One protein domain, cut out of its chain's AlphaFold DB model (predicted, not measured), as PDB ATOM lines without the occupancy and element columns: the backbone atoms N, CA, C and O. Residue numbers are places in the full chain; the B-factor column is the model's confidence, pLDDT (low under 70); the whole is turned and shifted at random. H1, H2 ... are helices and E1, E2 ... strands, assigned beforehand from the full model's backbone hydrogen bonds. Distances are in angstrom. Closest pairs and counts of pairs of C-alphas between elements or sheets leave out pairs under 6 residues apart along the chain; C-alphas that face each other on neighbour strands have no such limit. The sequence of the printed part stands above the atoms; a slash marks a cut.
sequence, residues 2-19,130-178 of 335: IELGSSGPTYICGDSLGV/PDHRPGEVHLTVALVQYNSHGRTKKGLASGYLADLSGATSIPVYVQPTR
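Overview. This is residues 2 to 19 and 130 to 178 of the 335 residues of the protein "FAD-binding FR-type domain-containing protein" of Verrucomicrobia subdivision 6 bacterium BACL9 MAG-120507-bin52 (UniProt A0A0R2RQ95). With little regular structure, this is a loose body of loops holding the two-stranded sheet E1 - E4, with H1 between it and an arm, the hairpin E2 - E3, whose residues 147 to 152 stick out. The 67 printed residues, 24 in named elements, run E1, E2, E3, H1, E4; the class is mixed, both sheets antiparallel. The radius of gyration of the C-alphas is 14.4 A, the spans 45 by 30 by 19 A.

Along the chain. E1, residues 16 to 19, spans 9.5 A from C-alpha 16 at (129.888, 158.561, 142.714). E4, residues 172 to 175, spans 9.6 A, ending at (134.808, 157.385, 143.254). E2, residues 145 to 148, and E3, residues 151 to 154, span 9.9 A each; H1, residues 156 to 163, spans 10.5 A.

Arrangement. Within hydrogen-bond range are N 18 and O 173 of antiparallel E1 and E4, 2.8 A, and N 153 and O 146 of hairpin E2 and E3, 2.8 A. The closest C-alphas of E1 and H1, Val 19 and Ala 157, are 7.2 A apart. In H1 every O i to N i+4 pair is within range.

Size, cuts and confidence. Across the cut, residues 20 to 129, C-alphas 19 and 130 are 17.7 A apart. No link printed whole is long. Residue 166 has pLDDT under 70.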
ATOM      1  N   ILE A   2     124.615 153.952 131.600       92.50
ATOM      2  CA  ILE A   2     125.920 153.647 131.009       92.50
ATOM      3  C   ILE A   2     126.176 152.159 131.252       92.50
ATOM      4  O   ILE A   2     126.089 151.704 132.394       92.50
ATOM      5  N   GLU A   3     126.486 151.417 130.193       93.25
ATOM      6  CA  GLU A   3     126.938 150.029 130.289       93.25
ATOM      7  C   GLU A   3     128.415 150.005 130.695       93.25
ATOM      8  O   GLU A   3     129.248 150.690 130.103       93.25
ATOM      9  N   LEU A   4     128.745 149.235 131.729       90.25
ATOM     10  CA  LEU A   4     130.100 149.140 132.273       90.25
ATOM     11  C   LEU A   4     130.946 148.088 131.532       90.25
ATOM     12  O   LEU A   4     132.172 148.169 131.536       90.25
ATOM     13  N   GLY A   5     130.305 147.119 130.871       82.38
ATOM     14  CA  GLY A   5     130.983 145.978 130.252       82.38
ATOM     15  C   GLY A   5     131.643 145.044 131.279       82.38
ATOM     16  O   GLY A   5     131.657 145.305 132.481       82.38
ATOM     17  N   SER A   6     132.212 143.929 130.816       78.69
ATOM     18  CA  SER A   6     132.824 142.916 131.695       78.69
ATOM     19  C   SER A   6     134.110 143.378 132.390       78.69
ATOM     20  O   SER A   6     134.507 142.794 133.392       78.69
ATOM     21  N   SER A   7     134.772 144.407 131.857       78.25
ATOM     22  CA  SER A   7     135.980 145.023 132.426       78.25
ATOM     23  C   SER A   7     135.698 146.343 133.151       78.25
ATOM     24  O   SER A   7     136.636 147.066 133.488       78.25
ATOM     25  N   GLY A   8     134.425 146.706 133.319       77.94
ATOM     26  CA  GLY A   8     134.030 147.961 133.941       77.94
ATOM     27  C   GLY A   8     134.249 147.990 135.452       77.94
ATOM     28  O   GLY A   8     134.384 146.943 136.091       77.94
ATOM     29  N   PRO A   9     134.273 149.189 136.055       88.06
ATOM     30  CA  PRO A   9     134.406 149.322 137.497       88.06
ATOM     31  C   PRO A   9     133.162 148.793 138.224       88.06
ATOM     32  O   PRO A   9     132.032 149.009 137.795       88.06
ATOM     33  N   THR A  10     133.364 148.158 139.375       92.81
ATOM     34  CA  THR A  10     132.284 147.831 140.317       92.81
ATOM     35  C   THR A  10     132.007 149.012 141.244       92.81
ATOM     36  O   THR A  10     132.915 149.791 141.535       92.81
ATOM     37  N   TYR A  11     130.784 149.120 141.758       96.25
ATOM     38  CA  TYR A  11     130.387 150.176 142.692       96.25
ATOM     39  C   TYR A  11     129.396 149.654 143.729       96.25
ATOM     40  O   TYR A  11     128.761 148.616 143.528       96.25
ATOM     41  N   ILE A  12     129.235 150.402 144.817       96.50
ATOM     42  CA  ILE A  12     128.181 150.186 145.808       96.50
ATOM     43  C   ILE A  12     127.234 151.385 145.870       96.50
ATOM     44  O   ILE A  12     127.506 152.471 145.357       96.50
ATOM     45  N   CYS A  13     126.078 151.184 146.502       97.38
ATOM     46  CA  CYS A  13     125.132 152.270 146.726       97.38
ATOM     47  C   CYS A  13     125.779 153.381 147.563       97.38
ATOM     48  O   CYS A  13     126.263 153.122 148.664       97.38
ATOM     49  N   GLY A  14     125.721 154.612 147.047       96.69
ATOM     50  CA  GLY A  14     126.304 155.796 147.680       96.69
ATOM     51  C   GLY A  14     127.603 156.280 147.038       96.69
ATOM     52  O   GLY A  14     128.009 157.413 147.290       96.69
ATOM     53  N   ASP A  15     128.229 155.465 146.187       97.75
ATOM     54  CA  ASP A  15     129.378 155.885 145.388       97.75
ATOM     55  C   ASP A  15     128.995 156.951 144.350       97.75
ATOM     56  O   ASP A  15     127.832 157.123 143.968       97.75
ATOM     57  N   SER A  16     130.011 157.655 143.854       97.56
ATOM     58  CA  SER A  16     129.888 158.561 142.714       97.56
ATOM     59  C   SER A  16     130.595 157.997 141.487       97.56
ATOM     60  O   SER A  16     131.634 157.352 141.599       97.56
ATOM     61  N   LEU A  17     130.083 158.299 140.297       97.56
ATOM     62  CA  LEU A  17     130.779 158.060 139.039       97.56
ATOM     63  C   LEU A  17     131.478 159.347 138.596       97.56
ATOM     64  O   LEU A  17     130.837 160.383 138.407       97.56
ATOM     65  N   GLY A  18     132.794 159.284 138.424       97.62
ATOM     66  CA  GLY A  18     133.580 160.319 137.772       97.62
ATOM     67  C   GLY A  18     133.519 160.156 136.263       97.62
ATOM     68  O   GLY A  18     133.971 159.148 135.730       97.62
ATOM     69  N   VAL A  19     132.975 161.154 135.576       96.88
ATOM     70  CA  VAL A  19     132.915 161.224 134.112       96.88
ATOM     71  C   VAL A  19     133.995 162.177 133.632       96.88
ATOM     72  O   VAL A  19     134.034 163.326 134.080       96.88
ATOM     73  N   PRO A 130     123.823 148.249 142.079       94.81
ATOM     74  CA  PRO A 130     124.513 147.316 141.179       94.81
ATOM     75  C   PRO A 130     123.694 146.039 140.921       94.81
ATOM     76  O   PRO A 130     123.790 145.444 139.852       94.81
ATOM     77  N   ASP A 131     122.820 145.660 141.859       92.88
ATOM     78  CA  ASP A 131     121.990 144.452 141.783       92.88
ATOM     79  C   ASP A 131     120.623 144.689 141.131       92.88
ATOM     80  O   ASP A 131     119.858 143.744 140.916       92.88
ATOM     81  N   HIS A 132     120.284 145.950 140.834       90.69
ATOM     82  CA  HIS A 132     119.058 146.285 140.111       90.69
ATOM     83  C   HIS A 132     119.192 145.942 138.628       90.69
ATOM     84  O   HIS A 132     118.289 145.339 138.049       90.69
ATOM     85  N   ARG A 133     120.333 146.313 138.033       89.69
ATOM     86  CA  ARG A 133     120.731 145.961 136.667       89.69
ATOM     87  C   ARG A 133     122.239 145.701 136.618       89.69
ATOM     88  O   ARG A 133     123.014 146.645 136.458       89.69
ATOM     89  N   PRO A 134     122.660 144.436 136.786       91.62
ATOM     90  CA  PRO A 134     124.071 144.077 136.744       91.62
ATOM     91  C   PRO A 134     124.731 144.526 135.436       91.62
ATOM     92  O   PRO A 134     124.187 144.304 134.358       91.62
ATOM     93  N   GLY A 135     125.906 145.148 135.539       92.69
ATOM     94  CA  GLY A 135     126.642 145.679 134.386       92.69
ATOM     95  C   GLY A 135     126.223 147.085 133.941       92.69
ATOM     96  O   GLY A 135     126.841 147.622 133.027       92.69
ATOM     97  N   GLU A 136     125.241 147.713 134.595       94.88
ATOM     98  CA  GLU A 136     124.812 149.087 134.309       94.88
ATOM     99  C   GLU A 136     125.101 150.036 135.486       94.88
ATOM    100  O   GLU A 136     125.027 149.675 136.665       94.88
ATOM    101  N   VAL A 137     125.373 151.302 135.160       96.31
ATOM    102  CA  VAL A 137     125.354 152.421 136.110       96.31
ATOM    103  C   VAL A 137     124.403 153.512 135.625       96.31
ATOM    104  O   VAL A 137     124.374 153.899 134.452       96.31
ATOM    105  N   HIS A 138     123.555 153.999 136.526       97.62
ATOM    106  CA  HIS A 138     122.577 155.040 136.233       97.62
ATOM    107  C   HIS A 138     123.002 156.335 136.915       97.62
ATOM    108  O   HIS A 138     123.464 156.312 138.050       97.62
ATOM    109  N   LEU A 139     122.794 157.466 136.244       97.44
ATOM    110  CA  LEU A 139     123.049 158.803 136.776       97.44
ATOM    111  C   LEU A 139     121.783 159.652 136.640       97.44
ATOM    112  O   LEU A 139     121.015 159.468 135.692       97.44
ATOM    113  N   THR A 140     121.610 160.615 137.542       97.50
ATOM    114  CA  THR A 140     120.605 161.681 137.423       97.50
ATOM    115  C   THR A 140     121.334 162.987 137.119       97.50
ATOM    116  O   THR A 140     121.985 163.557 137.992       97.50
ATOM    117  N   VAL A 141     121.275 163.450 135.869       96.50
ATOM    118  CA  VAL A 141     122.081 164.587 135.395       96.50
ATOM    119  C   VAL A 141     121.178 165.765 135.053       96.50
ATOM    120  O   VAL A 141     120.398 165.695 134.108       96.50
ATOM    121  N   ALA A 142     121.324 166.873 135.780       95.31
ATOM    122  CA  ALA A 142     120.755 168.149 135.361       95.31
ATOM    123  C   ALA A 142     121.629 168.760 134.259       95.31
ATOM    124  O   ALA A 142     122.820 169.031 134.464       95.31
ATOM    125  N   LEU A 143     121.036 168.990 133.087       96.12
ATOM    126  CA  LEU A 143     121.698 169.719 132.014       96.12
ATOM    127  C   LEU A 143     121.882 171.178 132.435       96.12
ATOM    128  O   LEU A 143     120.918 171.908 132.656       96.12
ATOM    129  N   VAL A 144     123.138 171.612 132.514       96.00
ATOM    130  CA  VAL A 144     123.452 173.029 132.693       96.00
ATOM    131  C   VAL A 144     123.431 173.653 131.311       96.00
ATOM    132  O   VAL A 144     124.310 173.359 130.506       96.00
ATOM    133  N   GLN A 145     122.444 174.501 131.044       95.50
ATOM    134  CA  GLN A 145     122.313 175.231 129.789       95.50
ATOM    135  C   GLN A 145     121.913 176.677 130.072       95.50
ATOM    136  O   GLN A 145     121.050 176.940 130.909       95.50
ATOM    137  N   TYR A 146     122.561 177.617 129.393       95.00
ATOM    138  CA  TYR A 146     122.346 179.047 129.584       95.00
ATOM    139  C   TYR A 146     122.655 179.816 128.297       95.00
ATOM    140  O   TYR A 146     123.390 179.336 127.439       95.00
ATOM    141  N   ASN A 147     122.094 181.017 128.162       95.44
ATOM    142  CA  ASN A 147     122.420 181.929 127.069       95.44
ATOM    143  C   ASN A 147     123.368 183.004 127.593       95.44
ATOM    144  O   ASN A 147     123.087 183.628 128.614       95.44
ATOM    145  N   SER A 148     124.483 183.211 126.905       94.75
ATOM    146  CA  SER A 148     125.445 184.261 127.234       94.75
ATOM    147  C   SER A 148     126.148 184.727 125.964       94.75
ATOM    148  O   SER A 148     126.504 183.899 125.124       94.75
ATOM    149  N   HIS A 149     126.329 186.044 125.824       94.19
ATOM    150  CA  HIS A 149     126.980 186.680 124.668       94.19
ATOM    151  C   HIS A 149     126.420 186.196 123.321       94.19
ATOM    152  O   HIS A 149     127.150 185.839 122.404       94.19
ATOM    153  N   GLY A 150     125.088 186.130 123.223       93.50
ATOM    154  CA  GLY A 150     124.382 185.754 121.992       93.50
ATOM    155  C   GLY A 150     124.453 184.270 121.615       93.50
ATOM    156  O   GLY A 150     123.931 183.900 120.568       93.50
ATOM    157  N   ARG A 151     125.055 183.409 122.449       93.81
ATOM    158  CA  ARG A 151     125.164 181.964 122.197       93.81
ATOM    159  C   ARG A 151     124.525 181.143 123.312       93.81
ATOM    160  O   ARG A 151     124.631 181.479 124.494       93.81
ATOM    161  N   THR A 152     123.892 180.035 122.935       94.69
ATOM    162  CA  THR A 152     123.479 178.994 123.882       94.69
ATOM    163  C   THR A 152     124.685 178.138 124.234       94.69
ATOM    164  O   THR A 152     125.335 177.568 123.360       94.69
ATOM    165  N   LYS A 153     124.977 178.037 125.526       95.06
ATOM    166  CA  LYS A 153     126.127 177.322 126.075       95.06
ATOM    167  C   LYS A 153     125.659 176.244 127.030       95.06
ATOM    168  O   LYS A 153     124.628 176.383 127.691       95.06
ATOM    169  N   LYS A 154     126.449 175.177 127.124       95.88
ATOM    170  CA  LYS A 154     126.221 174.073 128.056       95.88
ATOM    171  C   LYS A 154     127.378 173.944 129.044       95.88
ATOM    172  O   LYS A 154     128.513 174.353 128.780       95.88
ATOM    173  N   GLY A 155     127.098 173.365 130.205       96.31
ATOM    174  CA  GLY A 155     128.142 172.856 131.087       96.31
ATOM    175  C   GLY A 155     128.928 171.753 130.379       96.31
ATOM    176  O   GLY A 155     128.339 170.964 129.651       96.31
ATOM    177  N   LEU A 156     130.243 171.683 130.601       96.75
ATOM    178  CA  LEU A 156     131.118 170.754 129.885       96.75
ATOM    179  C   LEU A 156     130.667 169.297 130.048       96.75
ATOM    180  O   LEU A 156     130.364 168.641 129.064       96.75
ATOM    181  N   ALA A 157     130.551 168.806 131.285       97.25
ATOM    182  CA  ALA A 157     130.202 167.406 131.531       97.25
ATOM    183  C   ALA A 157     128.720 167.078 131.307       97.25
ATOM    184  O   ALA A 157     128.407 166.054 130.708       97.25
ATOM    185  N   SER A 158     127.799 167.939 131.751       97.00
ATOM    186  CA  SER A 158     126.365 167.687 131.564       97.00
ATOM    187  C   SER A 158     125.924 167.872 130.113       97.00
ATOM    188  O   SER A 158     125.097 167.102 129.642       97.00
ATOM    189  N   GLY A 159     126.510 168.834 129.394       96.31
ATOM    190  CA  GLY A 159     126.338 168.989 127.953       96.31
ATOM    191  C   GLY A 159     126.936 167.820 127.181       96.31
ATOM    192  O   GLY A 159     126.243 167.256 126.346       96.31
ATOM    193  N   TYR A 160     128.159 167.396 127.526       95.81
ATOM    194  CA  TYR A 160     128.780 166.206 126.943       95.81
ATOM    195  C   TYR A 160     127.861 164.987 127.053       95.81
ATOM    196  O   TYR A 160     127.514 164.412 126.032       95.81
ATOM    197  N   LEU A 161     127.388 164.653 128.261       95.50
ATOM    198  CA  LEU A 161     126.484 163.518 128.480       95.50
ATOM    199  C   LEU A 161     125.134 163.658 127.763       95.50
ATOM    200  O   LEU A 161     124.601 162.655 127.301       95.50
ATOM    201  N   ALA A 162     124.576 164.869 127.683       93.56
ATOM    202  CA  ALA A 162     123.303 165.116 127.003       93.56
ATOM    203  C   ALA A 162     123.410 164.998 125.473       93.56
ATOM    204  O   ALA A 162     122.422 164.658 124.826       93.56
ATOM    205  N   ASP A 163     124.592 165.272 124.919       91.44
ATOM    206  CA  ASP A 163     124.838 165.289 123.474       91.44
ATOM    207  C   ASP A 163     125.379 163.950 122.944       91.44
ATOM    208  O   ASP A 163     125.495 163.770 121.730       91.44
ATOM    209  N   LEU A 164     125.685 162.988 123.826       89.62
ATOM    210  CA  LEU A 164     126.020 161.624 123.418       89.62
ATOM    211  C   LEU A 164     124.844 161.002 122.658       89.62
ATOM    212  O   LEU A 164     123.710 160.977 123.136       89.62
ATOM    213  N   SER A 165     125.134 160.443 121.487       72.75
ATOM    214  CA  SER A 165     124.174 159.682 120.691       72.75
ATOM    215  C   SER A 165     124.685 158.258 120.475       72.75
ATOM    216  O   SER A 165     125.881 158.029 120.296       72.75
ATOM    217  N   GLY A 166     123.772 157.284 120.522       69.50
ATOM    218  CA  GLY A 166     124.090 155.869 120.314       69.50
ATOM    219  C   GLY A 166     125.043 155.258 121.355       69.50
ATOM    220  O   GLY A 166     125.232 155.783 122.451       69.50
ATOM    221  N   ALA A 167     125.635 154.115 120.998       72.31
ATOM    222  CA  ALA A 167     126.625 153.412 121.810       72.31
ATOM    223  C   ALA A 167     127.996 154.102 121.697       72.31
ATOM    224  O   ALA A 167     128.823 153.745 120.858       72.31
ATOM    225  N   THR A 168     128.222 155.119 122.530       84.06
ATOM    226  CA  THR A 168     129.506 155.827 122.619       84.06
ATOM    227  C   THR A 168     130.262 155.398 123.874       84.06
ATOM    228  O   THR A 168     129.729 155.470 124.980       84.06
ATOM    229  N   SER A 169     131.522 154.986 123.712       88.56
ATOM    230  CA  SER A 169     132.405 154.690 124.844       88.56
ATOM    231  C   SER A 169     132.857 155.985 125.509       88.56
ATOM    232  O   SER A 169     133.368 156.882 124.836       88.56
ATOM    233  N   ILE A 170     132.713 156.069 126.831       91.19
ATOM    234  CA  ILE A 170     133.135 157.236 127.604       91.19
ATOM    235  C   ILE A 170     134.067 156.843 128.756       91.19
ATOM    236  O   ILE A 170     133.817 155.851 129.441       91.19
ATOM    237  N   PRO A 171     135.137 157.617 129.003       92.88
ATOM    238  CA  PRO A 171     136.020 157.394 130.141       92.88
ATOM    239  C   PRO A 171     135.308 157.717 131.460       92.88
ATOM    240  O   PRO A 171     134.910 158.859 131.720       92.88
ATOM    241  N   VAL A 172     135.183 156.699 132.310       95.06
ATOM    242  CA  VAL A 172     134.588 156.807 133.644       95.06
ATOM    243  C   VAL A 172     135.437 156.097 134.690       95.06
ATOM    244  O   VAL A 172     136.178 155.167 134.383       95.06
ATOM    245  N   TYR A 173     135.303 156.518 135.942       95.94
ATOM    246  CA  TYR A 173     135.829 155.800 137.099       95.94
ATOM    247  C   TYR A 173     134.839 155.881 138.258       95.94
ATOM    248  O   TYR A 173     134.050 156.821 138.351       95.94
ATOM    249  N   VAL A 174     134.878 154.905 139.159       96.94
ATOM    250  CA  VAL A 174     134.109 154.964 140.406       96.94
ATOM    251  C   VAL A 174     134.932 155.717 141.441       96.94
ATOM    252  O   VAL A 174     136.107 155.424 141.649       96.94
ATOM    253  N   GLN A 175     134.307 156.704 142.074       97.19
ATOM    254  CA  GLN A 175     134.808 157.385 143.254       97.19
ATOM    255  C   GLN A 175     134.084 156.793 144.468       97.19
ATOM    256  O   GLN A 175     132.926 157.154 144.705       97.19
ATOM    257  N   PRO A 176     134.747 155.914 145.244       96.06
ATOM    258  CA  PRO A 176     134.130 155.313 146.412       96.06
ATOM    259  C   PRO A 176     133.734 156.382 147.422       96.06
ATOM    260  O   PRO A 176     134.515 157.313 147.689       96.06
ATOM    261  N   THR A 177     132.544 156.249 147.999       93.12
ATOM    262  CA  THR A 177     132.151 157.085 149.129       93.12
ATOM    263  C   THR A 177     132.860 156.626 150.400       93.12
ATOM    264  O   THR A 177     133.180 155.457 150.589       93.12
ATOM    265  N   ARG A 178     133.178 157.568 151.291       88.06
ATOM    266  CA  ARG A 178     133.833 157.234 152.570       88.06
ATOM    267  C   ARG A 178     132.831 156.830 153.636       88.06
ATOM    268  O   ARG A 178     133.130 155.995 154.485       88.06
TER     269      ARG A 178